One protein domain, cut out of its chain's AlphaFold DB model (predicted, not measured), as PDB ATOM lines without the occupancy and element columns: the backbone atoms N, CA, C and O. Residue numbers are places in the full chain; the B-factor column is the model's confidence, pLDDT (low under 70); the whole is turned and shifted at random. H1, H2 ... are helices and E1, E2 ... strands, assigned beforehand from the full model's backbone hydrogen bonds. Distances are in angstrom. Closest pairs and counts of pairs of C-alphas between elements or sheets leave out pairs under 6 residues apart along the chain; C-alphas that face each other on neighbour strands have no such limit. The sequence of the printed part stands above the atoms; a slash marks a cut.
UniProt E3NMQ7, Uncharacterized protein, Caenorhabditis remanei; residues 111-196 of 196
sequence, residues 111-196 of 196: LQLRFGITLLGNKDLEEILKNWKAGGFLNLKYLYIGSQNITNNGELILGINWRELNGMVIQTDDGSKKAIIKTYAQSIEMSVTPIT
ATOM      1  N   LEU A 111     -44.347   6.641  24.734       48.78
ATOM      2  CA  LEU A 111     -44.498   6.614  26.185       48.78
ATOM      3  C   LEU A 111     -43.136   6.271  26.811       48.78
ATOM      4  O   LEU A 111     -42.668   5.139  26.707       48.78
ATOM      5  N   GLN A 112     -42.456   7.271  27.371       45.91
ATOM      6  CA  GLN A 112     -41.257   7.070  28.169       45.91
ATOM      7  C   GLN A 112     -41.748   6.791  29.582       45.91
ATOM      8  O   GLN A 112     -42.230   7.690  30.270       45.91
ATOM      9  N   LEU A 113     -41.698   5.529  29.991       50.72
ATOM     10  CA  LEU A 113     -42.128   5.121  31.321       50.72
ATOM     11  C   LEU A 113     -40.914   5.068  32.240       50.72
ATOM     12  O   LEU A 113     -39.962   4.341  31.966       50.72
ATOM     13  N   ARG A 114     -40.950   5.827  33.337       45.41
ATOM     14  CA  ARG A 114     -39.934   5.768  34.390       45.41
ATOM     15  C   ARG A 114     -40.596   5.460  35.722       45.41
ATOM     16  O   ARG A 114     -41.379   6.247  36.243       45.41
ATOM     17  N   PHE A 115     -40.239   4.320  36.291       48.75
ATOM     18  CA  PHE A 115     -40.646   3.915  37.627       48.75
ATOM     19  C   PHE A 115     -39.434   4.016  38.556       48.75
ATOM     20  O   PHE A 115     -38.432   3.338  38.344       48.75
ATOM     21  N   GLY A 116     -39.495   4.885  39.566       40.62
ATOM     22  CA  GLY A 116     -38.430   5.060  40.558       40.62
ATOM     23  C   GLY A 116     -38.813   4.460  41.910       40.62
ATOM     24  O   GLY A 116     -39.873   4.778  42.439       40.62
ATOM     25  N   ILE A 117     -37.936   3.629  42.483       45.09
ATOM     26  CA  ILE A 117     -38.061   3.038  43.832       45.09
ATOM     27  C   ILE A 117     -39.391   2.275  44.017       45.09
ATOM     28  O   ILE A 117     -40.191   2.540  44.919       45.09
ATOM     29  N   THR A 118     -39.630   1.298  43.143       48.19
ATOM     30  CA  THR A 118     -40.759   0.359  43.234       48.19
ATOM     31  C   THR A 118     -40.427  -0.861  44.098       48.19
ATOM     32  O   THR A 118     -39.258  -1.143  44.348       48.19
ATOM     33  N   LEU A 119     -41.441  -1.632  44.507       50.22
ATOM     34  CA  LEU A 119     -41.284  -2.947  45.161       50.22
ATOM     35  C   LEU A 119     -41.278  -4.129  44.169       50.22
ATOM     36  O   LEU A 119     -41.283  -5.273  44.614       50.22
ATOM     37  N   LEU A 120     -41.285  -3.840  42.862       56.72
ATOM     38  CA  LEU A 120     -41.221  -4.807  41.762       56.72
ATOM     39  C   LEU A 120     -40.097  -5.825  41.985       56.72
ATOM     40  O   LEU A 120     -38.934  -5.448  42.076       56.72
ATOM     41  N   GLY A 121     -40.441  -7.103  42.087       65.50
ATOM     42  CA  GLY A 121     -39.458  -8.181  42.122       65.50
ATOM     43  C   GLY A 121     -39.112  -8.679  40.719       65.50
ATOM     44  O   GLY A 121     -39.706  -8.267  39.721       65.50
ATOM     45  N   ASN A 122     -38.191  -9.638  40.651       74.62
ATOM     46  CA  ASN A 122     -37.805 -10.288  39.395       74.62
ATOM     47  C   ASN A 122     -39.006 -10.909  38.653       74.62
ATOM     48  O   ASN A 122     -39.077 -10.815  37.433       74.62
ATOM     49  N   LYS A 123     -39.982 -11.475  39.380       75.94
ATOM     50  CA  LYS A 123     -41.201 -12.074  38.802       75.94
ATOM     51  C   LYS A 123     -42.102 -11.055  38.112       75.94
ATOM     52  O   LYS A 123     -42.599 -11.306  37.021       75.94
ATOM     53  N   ASP A 124     -42.293  -9.898  38.735       66.88
ATOM     54  CA  ASP A 124     -43.112  -8.847  38.141       66.88
ATOM     55  C   ASP A 124     -42.415  -8.257  36.900       66.88
ATOM     56  O   ASP A 124     -43.052  -7.964  35.889       66.88
ATOM     57  N   LEU A 125     -41.084  -8.119  36.955       73.12
ATOM     58  CA  LEU A 125     -40.284  -7.715  35.802       73.12
ATOM     59  C   LEU A 125     -40.381  -8.732  34.656       73.12
ATOM     60  O   LEU A 125     -40.510  -8.339  33.495       73.12
ATOM     61  N   GLU A 126     -40.355 -10.026  34.969       81.44
ATOM     62  CA  GLU A 126     -40.542 -11.092  33.987       81.44
ATOM     63  C   GLU A 126     -41.896 -10.969  33.273       81.44
ATOM     64  O   GLU A 126     -41.954 -11.070  32.047       81.44
ATOM     65  N   GLU A 127     -42.974 -10.689  34.006       74.00
ATOM     66  CA  GLU A 127     -44.306 -10.494  33.424       74.00
ATOM     67  C   GLU A 127     -44.375  -9.258  32.515       74.00
ATOM     68  O   GLU A 127     -44.915  -9.334  31.410       74.00
ATOM     69  N   ILE A 128     -43.768  -8.137  32.920       70.75
ATOM     70  CA  ILE A 128     -43.699  -6.920  32.091       70.75
ATOM     71  C   ILE A 128     -42.985  -7.203  30.767       70.75
ATOM     72  O   ILE A 128     -43.478  -6.819  29.702       70.75
ATOM     73  N   LEU A 129     -41.838  -7.881  30.826       77.94
ATOM     74  CA  LEU A 129     -41.059  -8.195  29.632       77.94
ATOM     75  C   LEU A 129     -41.782  -9.205  28.729       77.94
ATOM     76  O   LEU A 129     -41.760  -9.028  27.512       77.94
ATOM     77  N   LYS A 130     -42.476 -10.205  29.295       80.12
ATOM     78  CA  LYS A 130     -43.334 -11.130  28.527       80.12
ATOM     79  C   LYS A 130     -44.471 -10.395  27.824       80.12
ATOM     80  O   LYS A 130     -44.688 -10.618  26.638       80.12
ATOM     81  N   ASN A 131     -45.145  -9.478  28.517       69.94
ATOM     82  CA  ASN A 131     -46.231  -8.689  27.935       69.94
ATOM     83  C   ASN A 131     -45.737  -7.786  26.799       69.94
ATOM     84  O   ASN A 131     -46.383  -7.715  25.756       69.94
ATOM     85  N   TRP A 132     -44.578  -7.136  26.959       78.88
ATOM     86  CA  TRP A 132     -43.963  -6.375  25.866       78.88
ATOM     87  C   TRP A 132     -43.620  -7.278  24.678       78.88
ATOM     88  O   TRP A 132     -43.949  -6.952  23.539       78.88
ATOM     89  N   LYS A 133     -43.011  -8.438  24.949       81.38
ATOM     90  CA  LYS A 133     -42.622  -9.411  23.927       81.38
ATOM     91  C   LYS A 133     -43.830  -9.918  23.125       81.38
ATOM     92  O   LYS A 133     -43.749  -9.967  21.903       81.38
ATOM     93  N   ALA A 134     -44.964 -10.154  23.781       75.62
ATOM     94  CA  ALA A 134     -46.220 -10.568  23.152       75.62
ATOM     95  C   ALA A 134     -46.932  -9.456  22.342       75.62
ATOM     96  O   ALA A 134     -48.046  -9.662  21.866       75.62
ATOM     97  N   GLY A 135     -46.328  -8.269  22.187       62.12
ATOM     98  CA  GLY A 135     -46.895  -7.147  21.427       62.12
ATOM     99  C   GLY A 135     -47.649  -6.116  22.276       62.12
ATOM    100  O   GLY A 135     -48.206  -5.155  21.739       62.12
ATOM    101  N   GLY A 136     -47.639  -6.262  23.603       60.91
ATOM    102  CA  GLY A 136     -48.103  -5.231  24.528       60.91
ATOM    103  C   GLY A 136     -47.252  -3.958  24.445       60.91
ATOM    104  O   GLY A 136     -46.108  -3.959  23.993       60.91
ATOM    105  N   PHE A 137     -47.804  -2.835  24.906       59.66
ATOM    106  CA  PHE A 137     -47.133  -1.526  24.889       59.66
ATOM    107  C   PHE A 137     -46.713  -1.058  23.482       59.66
ATOM    108  O   PHE A 137     -45.568  -0.672  23.240       59.66
ATOM    109  N   LEU A 138     -47.669  -1.030  22.547       56.34
ATOM    110  CA  LEU A 138     -47.445  -0.719  21.128       56.34
ATOM    111  C   LEU A 138     -46.637   0.568  20.862       56.34
ATOM    112  O   LEU A 138     -45.895   0.619  19.887       56.34
ATOM    113  N   ASN A 139     -46.717   1.576  21.729       54.59
ATOM    114  CA  ASN A 139     -46.022   2.858  21.549       54.59
ATOM    115  C   ASN A 139     -44.829   3.058  22.501       54.59
ATOM    116  O   ASN A 139     -44.348   4.184  22.663       54.59
ATOM    117  N   LEU A 140     -44.354   1.992  23.155       60.91
ATOM    118  CA  LEU A 140     -43.214   2.060  24.064       60.91
ATOM    119  C   LEU A 140     -41.933   2.345  23.279       60.91
ATOM    120  O   LEU A 140     -41.582   1.593  22.373       60.91
ATOM    121  N   LYS A 141     -41.227   3.417  23.651       65.94
ATOM    122  CA  LYS A 141     -39.857   3.693  23.176       65.94
ATOM    123  C   LYS A 141     -38.813   3.526  24.269       65.94
ATOM    124  O   LYS A 141     -37.663   3.226  23.970       65.94
ATOM    125  N   TYR A 142     -39.202   3.735  25.523       66.75
ATOM    126  CA  TYR A 142     -38.286   3.682  26.649       66.75
ATOM    127  C   TYR A 142     -39.024   3.241  27.908       66.75
ATOM    128  O   TYR A 142     -40.092   3.765  28.229       66.75
ATOM    129  N   LEU A 143     -38.429   2.303  28.630       70.00
ATOM    130  CA  LEU A 143     -38.885   1.829  29.924       70.00
ATOM    131  C   LEU A 143     -37.703   1.849  30.885       70.00
ATOM    132  O   LEU A 143     -36.664   1.267  30.604       70.00
ATOM    133  N   TYR A 144     -37.879   2.485  32.032       72.38
ATOM    134  CA  TYR A 144     -36.960   2.408  33.155       72.38
ATOM    135  C   TYR A 144     -37.722   1.935  34.382       72.38
ATOM    136  O   TYR A 144     -38.770   2.489  34.723       72.38
ATOM    137  N   ILE A 145     -37.182   0.934  35.065       67.44
ATOM    138  CA  ILE A 145     -37.729   0.406  36.309       67.44
ATOM    139  C   ILE A 145     -36.599   0.362  37.324       67.44
ATOM    140  O   ILE A 145     -35.662  -0.413  37.177       67.44
ATOM    141  N   GLY A 146     -36.694   1.173  38.370       61.22
ATOM    142  CA  GLY A 146     -35.845   1.090  39.549       61.22
ATOM    143  C   GLY A 146     -36.567   0.387  40.690       61.22
ATOM    144  O   GLY A 146     -37.570   0.897  41.191       61.22
ATOM    145  N   SER A 147     -36.036  -0.742  41.152       65.00
ATOM    146  CA  SER A 147     -36.509  -1.440  42.343       65.00
ATOM    147  C   SER A 147     -35.366  -2.049  43.140       65.00
ATOM    148  O   SER A 147     -34.504  -2.725  42.595       65.00
ATOM    149  N   GLN A 148     -35.438  -1.904  44.464       63.34
ATOM    150  CA  GLN A 148     -34.524  -2.573  45.393       63.34
ATOM    151  C   GLN A 148     -34.742  -4.095  45.463       63.34
ATOM    152  O   GLN A 148     -33.877  -4.802  45.972       63.34
ATOM    153  N   ASN A 149     -35.881  -4.590  44.965       65.50
ATOM    154  CA  ASN A 149     -36.243  -6.011  44.970       65.50
ATOM    155  C   ASN A 149     -35.882  -6.721  43.658       65.50
ATOM    156  O   ASN A 149     -35.953  -7.948  43.585       65.50
ATOM    157  N   ILE A 150     -35.477  -5.962  42.639       69.31
ATOM    158  CA  ILE A 150     -34.834  -6.503  41.449       69.31
ATOM    159  C   ILE A 150     -33.392  -6.817  41.842       69.31
ATOM    160  O   ILE A 150     -32.599  -5.913  42.110       69.31
ATOM    161  N   THR A 151     -33.074  -8.103  41.948       71.62
ATOM    162  CA  THR A 151     -31.784  -8.558  42.477       71.62
ATOM    163  C   THR A 151     -31.240  -9.725  41.670       71.62
ATOM    164  O   THR A 151     -31.986 -10.551  41.149       71.62
ATOM    165  N   ASN A 152     -29.913  -9.828  41.607       74.44
ATOM    166  CA  ASN A 152     -29.234 -10.990  41.043       74.44
ATOM    167  C   ASN A 152     -29.196 -12.134  42.074       74.44
ATOM    168  O   ASN A 152     -28.158 -12.411  42.673       74.44
ATOM    169  N   ASN A 153     -30.352 -12.745  42.318       78.31
ATOM    170  CA  ASN A 153     -30.545 -13.845  43.269       78.31
ATOM    171  C   ASN A 153     -30.448 -15.241  42.613       78.31
ATOM    172  O   ASN A 153     -30.728 -16.239  43.270       78.31
ATOM    173  N   GLY A 154     -30.067 -15.315  41.332       75.69
ATOM    174  CA  GLY A 154     -30.024 -16.559  40.559       75.69
ATOM    175  C   GLY A 154     -31.343 -16.940  39.873       75.69
ATOM    176  O   GLY A 154     -31.356 -17.921  39.134       75.69
ATOM    177  N   GLU A 155     -32.429 -16.179  40.059       81.00
ATOM    178  CA  GLU A 155     -33.645 -16.347  39.255       81.00
ATOM    179  C   GLU A 155     -33.399 -15.930  37.796       81.00
ATOM    180  O   GLU A 155     -32.676 -14.972  37.508       81.00
ATOM    181  N   LEU A 156     -34.017 -16.663  36.870       83.50
ATOM    182  CA  LEU A 156     -33.934 -16.398  35.437       83.50
ATOM    183  C   LEU A 156     -35.087 -15.488  35.008       83.50
ATOM    184  O   LEU A 156     -36.246 -15.779  35.293       83.50
ATOM    185  N   ILE A 157     -34.782 -14.425  34.269       82.06
ATOM    186  CA  ILE A 157     -35.771 -13.527  33.665       82.06
ATOM    187  C   ILE A 157     -35.811 -13.831  32.174       82.06
ATOM    188  O   ILE A 157     -34.787 -13.749  31.501       82.06
ATOM    189  N   LEU A 158     -36.980 -14.223  31.656       82.88
ATOM    190  CA  LEU A 158     -37.118 -14.766  30.294       82.88
ATOM    191  C   LEU A 158     -36.186 -15.969  30.024       82.88
ATOM    192  O   LEU A 158     -35.745 -16.173  28.897       82.88
ATOM    193  N   GLY A 159     -35.862 -16.753  31.058       85.31
ATOM    194  CA  GLY A 159     -34.912 -17.867  30.954       85.31
ATOM    195  C   GLY A 159     -33.434 -17.450  30.919       85.31
ATOM    196  O   GLY A 159     -32.578 -18.311  30.744       85.31
ATOM    197  N   ILE A 160     -33.127 -16.163  31.109       87.00
ATOM    198  CA  ILE A 160     -31.773 -15.600  31.038       87.00
ATOM    199  C   ILE A 160     -31.344 -15.092  32.421       87.00
ATOM    200  O   ILE A 160     -32.149 -14.546  33.181       87.00
ATOM    201  N   ASN A 161     -30.066 -15.257  32.771       86.94
ATOM    202  CA  ASN A 161     -29.524 -14.739  34.027       86.94
ATOM    203  C   ASN A 161     -29.468 -13.198  34.025       86.94
ATOM    204  O   ASN A 161     -29.137 -12.587  33.013       86.94
ATOM    205  N   TRP A 162     -29.689 -12.563  35.183       83.19
ATOM    206  CA  TRP A 162     -29.588 -11.107  35.364       83.19
ATOM    207  C   TRP A 162     -28.327 -10.472  34.752       83.19
ATOM    208  O   TRP A 162     -28.410  -9.418  34.127       83.19
ATOM    209  N   ARG A 163     -27.151 -11.098  34.912       84.06
ATOM    210  CA  ARG A 163     -25.891 -10.567  34.353       84.06
ATOM    211  C   ARG A 163     -25.833 -10.654  32.834       84.06
ATOM    212  O   ARG A 163     -25.273  -9.763  32.205       84.06
ATOM    213  N   GLU A 164     -26.386 -11.724  32.275       86.88
ATOM    214  CA  GLU A 164     -26.412 -11.965  30.831       86.88
ATOM    215  C   GLU A 164     -27.468 -11.109  30.139       86.88
ATOM    216  O   GLU A 164     -27.275 -10.737  28.991       86.88
ATOM    217  N   LEU A 165     -28.533 -10.729  30.853       86.88
ATOM    218  CA  LEU A 165     -29.582  -9.840  30.359       86.88
ATOM    219  C   LEU A 165     -29.047  -8.437  30.004       86.88
ATOM    220  O   LEU A 165     -29.623  -7.735  29.169       86.88
ATOM    221  N   ASN A 166     -27.939  -8.015  30.621       88.69
ATOM    222  CA  ASN A 166     -27.321  -6.725  30.345       88.69
ATOM    223  C   ASN A 166     -26.750  -6.654  28.921       88.69
ATOM    224  O   ASN A 166     -25.871  -7.426  28.552       88.69
ATOM    225  N   GLY A 167     -27.183  -5.666  28.142       88.12
ATOM    226  CA  GLY A 167     -26.748  -5.477  26.759       88.12
ATOM    227  C   GLY A 167     -27.464  -6.382  25.755       88.12
ATOM    228  O   GLY A 167     -27.142  -6.324  24.567       88.12
ATOM    229  N   MET A 168     -28.439  -7.189  26.186       91.62
ATOM    230  CA  MET A 168     -29.194  -8.033  25.265       91.62
ATOM    231  C   MET A 168     -30.129  -7.237  24.371       91.62
ATOM    232  O   MET A 168     -30.707  -6.221  24.760       91.62
ATOM    233  N   VAL A 169     -30.323  -7.786  23.174       92.38
ATOM    234  CA  VAL A 169     -31.349  -7.355  22.237       92.38
ATOM    235  C   VAL A 169     -32.448  -8.411  22.220       92.38
ATOM    236  O   VAL A 169     -32.212  -9.538  21.792       92.38
ATOM    237  N   ILE A 170     -33.642  -8.047  22.679       91.25
ATOM    238  CA  ILE A 170     -34.833  -8.902  22.608       91.25
ATOM    239  C   ILE A 170     -35.789  -8.377  21.538       91.25
ATOM    240  O   ILE A 170     -35.793  -7.187  21.239       91.25
ATOM    241  N   GLN A 171     -36.591  -9.255  20.947       91.75
ATOM    242  CA  GLN A 171     -37.562  -8.898  19.909       91.75
ATOM    243  C   GLN A 171     -38.967  -9.318  20.317       91.75
ATOM    244  O   GLN A 171     -39.122 -10.316  21.032       91.75
ATOM    245  N   THR A 172     -39.958  -8.554  19.861       85.19
ATOM    246  CA  THR A 172     -41.369  -8.930  19.966       85.19
ATOM    247  C   THR A 172     -41.647 -10.181  19.135       85.19
ATOM    248  O   THR A 172     -40.954 -10.447  18.153       85.19
ATOM    249  N   ASP A 173     -42.636 -10.971  19.540       87.12
ATOM    250  CA  ASP A 173     -42.957 -12.258  18.910       87.12
ATOM    251  C   ASP A 173     -43.471 -12.090  17.472       87.12
ATOM    252  O   ASP A 173     -43.272 -12.962  16.632       87.12
ATOM    253  N   ASP A 174     -44.067 -10.934  17.170       83.69
ATOM    254  CA  ASP A 174     -44.466 -10.528  15.819       83.69
ATOM    255  C   ASP A 174     -43.292 -10.018  14.957       83.69
ATOM    256  O   ASP A 174     -43.485  -9.676  13.792       83.69
ATOM    257  N   GLY A 175     -42.084  -9.919  15.525       87.94
ATOM    258  CA  GLY A 175     -40.887  -9.407  14.857       87.94
ATOM    259  C   GLY A 175     -40.913  -7.911  14.530       87.94
ATOM    260  O   GLY A 175     -39.999  -7.430  13.866       87.94
ATOM    261  N   SER A 176     -41.916  -7.149  14.983       79.25
ATOM    262  CA  SER A 176     -42.084  -5.739  14.594       79.25
ATOM    263  C   SER A 176     -41.111  -4.786  15.295       79.25
ATOM    264  O   SER A 176     -40.833  -3.685  14.802       79.25
ATOM    265  N   LYS A 177     -40.597  -5.159  16.473       86.00
ATOM    266  CA  LYS A 177     -39.733  -4.307  17.301       86.00
ATOM    267  C   LYS A 177     -38.629  -5.108  17.966       86.00
ATOM    268  O   LYS A 177     -38.786  -6.272  18.325       86.00
ATOM    269  N   LYS A 178     -37.519  -4.421  18.218       92.31
ATOM    270  CA  LYS A 178     -36.448  -4.877  19.103       92.31
ATOM    271  C   LYS A 178     -36.277  -3.920  20.266       92.31
ATOM    272  O   LYS A 178     -36.511  -2.720  20.123       92.31
ATOM    273  N   ALA A 179     -35.807  -4.440  21.385       89.88
ATOM    274  CA  ALA A 179     -35.425  -3.660  22.535       89.88
ATOM    275  C   ALA A 179     -34.018  -4.007  23.000       89.88
ATOM    276  O   ALA A 179     -33.651  -5.177  23.043       89.88
ATOM    277  N   ILE A 180     -33.257  -2.979  23.361       92.50
ATOM    278  CA  ILE A 180     -31.950  -3.098  24.001       92.50
ATOM    279  C   ILE A 180     -32.163  -2.962  25.503       92.50
ATOM    280  O   ILE A 180     -32.707  -1.947  25.950       92.50
ATOM    281  N   ILE A 181     -31.727  -3.961  26.265       90.88
ATOM    282  CA  ILE A 181     -31.828  -3.978  27.723       90.88
ATOM    283  C   ILE A 181     -30.488  -3.585  28.343       90.88
ATOM    284  O   ILE A 181     -29.432  -4.056  27.932       90.88
ATOM    285  N   LYS A 182     -30.534  -2.743  29.373       88.44
ATOM    286  CA  LYS A 182     -29.418  -2.474  30.278       88.44
ATOM    287  C   LYS A 182     -29.867  -2.735  31.702       88.44
ATOM    288  O   LYS A 182     -30.922  -2.260  32.117       88.44
ATOM    289  N   THR A 183     -29.055  -3.450  32.459       84.62
ATOM    290  CA  THR A 183     -29.317  -3.722  33.872       84.62
ATOM    291  C   THR A 183     -28.295  -3.002  34.735       84.62
ATOM    292  O   THR A 183     -27.101  -3.002  34.436       84.62
ATOM    293  N   TYR A 184     -28.753  -2.469  35.854       81.00
ATOM    294  CA  TYR A 184     -27.935  -1.897  36.913       81.00
ATOM    295  C   TYR A 184     -28.232  -2.638  38.224       81.00
ATOM    296  O   TYR A 184     -29.064  -3.543  38.262       81.00
ATOM    297  N   ALA A 185     -27.558  -2.271  39.317       75.19
ATOM    298  CA  ALA A 185     -27.661  -2.998  40.588       75.19
ATOM    299  C   ALA A 185     -29.103  -3.148  41.121       75.19
ATOM    300  O   ALA A 185     -29.396  -4.137  41.781       75.19
ATOM    301  N   GLN A 186     -29.977  -2.171  40.858       71.31
ATOM    302  CA  GLN A 186     -31.368  -2.114  41.338       71.31
ATOM    303  C   GLN A 186     -32.291  -1.468  40.299       71.31
ATOM    304  O   GLN A 186     -33.294  -0.830  40.628       71.31
ATOM    305  N   SER A 187     -31.914  -1.531  39.026       71.62
ATOM    306  CA  SER A 187     -32.746  -0.985  37.968       71.62
ATOM    307  C   SER A 187     -32.507  -1.669  36.638       71.62
ATOM    308  O   SER A 187     -31.476  -2.298  36.407       71.62
ATOM    309  N   ILE A 188     -33.488  -1.537  35.762       79.50
ATOM    310  CA  ILE A 188     -33.436  -1.979  34.381       79.50
ATOM    311  C   ILE A 188     -33.923  -0.849  33.489       79.50
ATOM    312  O   ILE A 188     -34.870  -0.131  33.811       79.50
ATOM    313  N   GLU A 189     -33.249  -0.700  32.365       82.81
ATOM    314  CA  GLU A 189     -33.592   0.207  31.290       82.81
ATOM    315  C   GLU A 189     -33.799  -0.612  30.019       82.81
ATOM    316  O   GLU A 189     -33.009  -1.499  29.703       82.81
ATOM    317  N   MET A 190     -34.849  -0.301  29.274       84.25
ATOM    318  CA  MET A 190     -35.171  -0.926  28.006       84.25
ATOM    319  C   MET A 190     -35.490   0.160  26.983       84.25
ATOM    320  O   MET A 190     -36.415   0.951  27.164       84.25
ATOM    321  N   SER A 191     -34.720   0.190  25.898       79.81
ATOM    322  CA  SER A 191     -34.920   1.112  24.775       79.81
ATOM    323  C   SER A 191     -35.452   0.346  23.573       79.81
ATOM    324  O   SER A 191     -34.816  -0.608  23.138       79.81
ATOM    325  N   VAL A 192     -36.599   0.754  23.035       79.50
ATOM    326  CA  VAL A 192     -37.322   0.042  21.973       79.50
ATOM    327  C   VAL A 192     -37.177   0.774  20.642       79.50
ATOM    328  O   VAL A 192     -37.401   1.982  20.549       79.50
ATOM    329  N   THR A 193     -36.861   0.021  19.594       83.06
ATOM    330  CA  THR A 193     -36.757   0.501  18.212       83.06
ATOM    331  C   THR A 193     -37.562  -0.400  17.275       83.06
ATOM    332  O   THR A 193     -37.477  -1.624  17.414       83.06
ATOM    333  N   PRO A 194     -38.308   0.160  16.308       78.12
ATOM    334  CA  PRO A 194     -38.926  -0.624  15.242       78.12
ATOM    335  C   PRO A 194     -37.886  -1.414  14.441       78.12
ATOM    336  O   PRO A 194     -36.780  -0.922  14.198       78.12
ATOM    337  N   ILE A 195     -38.249  -2.630  14.045       80.12
ATOM    338  CA  ILE A 195     -37.556  -3.400  13.014       80.12
ATOM    339  C   ILE A 195     -38.379  -3.155  11.749       80.12
ATOM    340  O   ILE A 195     -39.387  -3.811  11.518       80.12
ATOM    341  N   THR A 196     -38.042  -2.092  11.028       63.03
ATOM    342  CA  THR A 196     -38.567  -1.843   9.678       63.03
ATOM    343  C   THR A 196     -38.001  -2.844   8.694       63.03
ATOM    344  O   THR A 196     -36.772  -3.079   8.797       63.03
TER     345      THR A 196
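What this domain is: This is residues 111 to 196 of the 196 residues of an uncharacterized protein of Caenorhabditis remanei (UniProt E3NMQ7). What shape does it make? One twisted wall of five strands has the long helix H1 along one face over E5 and the small helix H2 on that same face, with no named helix on the other. What builds it? The 86 printed residues, mixed in class and compact with a radius of gyration of the C-alphas of 12.0 A, hold E1 H1 E2 H2 E3 E4 E5; the mixed sheet runs E1 E2 E5 E4 E3, and the spans are 36 by 24 by 19 A.

How they stand to each other: How does the sheet begin? E1, residues 111 to 118, and E2, residues 140 to 147, are parallel at 4 degrees, N 115 and O 144 being 2.8 A apart; with H1, residues 122 to 133, they form a strand-helix-strand unit, two parallel neighbours with a helix between, its crossover right-handed. What follows? E5, residues 187 to 194, is antiparallel to E2, with N 143 and O 190 2.8 A apart. E3, residues 169 to 171, E4, residues 177 to 184, and E5 form a meander of successive antiparallel neighbours and two hairpins: N 170 and O 179 are 2.9 A apart, N 182 and O 189 2.8 A. Where are the helices? H1 is on the sheet at a height of 9.0 A, at 4 degrees to E5 on the local plane, with every O i to N i+4 pair within hydrogen-bond range. H2, residues 162 to 165, too short for such a pair and with 0 of 1 O i to N i+3 pairs within range, is at a height of 7.9 A, only just over none of the strands, with 2 of its C-alphas on E4; the closest C-alphas of H2 and E4, Leu 165 and Ile 181, are 6.8 A apart.

Where its parts are: Where does E1 begin? C-alpha 111 is at (-44.498, 6.614, 26.185). How long are the longer elements? E1 spans 18.5 A, H1 16.2 A, E2 19.8 A, E4 23.0 A and E5 23.6 A, the last ending at C-alpha 194, (-38.926, -0.624, 15.242).

The domain as a whole: How far does it reach? The C-alphas farthest apart, Asn 153 and Thr 196, are 36.6 A apart, and the printed part has no cut. Which link is long? That from E2 to H2, residues 148 to 161. Where is confidence low? pLDDT is under 70 for 28 residues, among them 111 to 121 and 135 to 142.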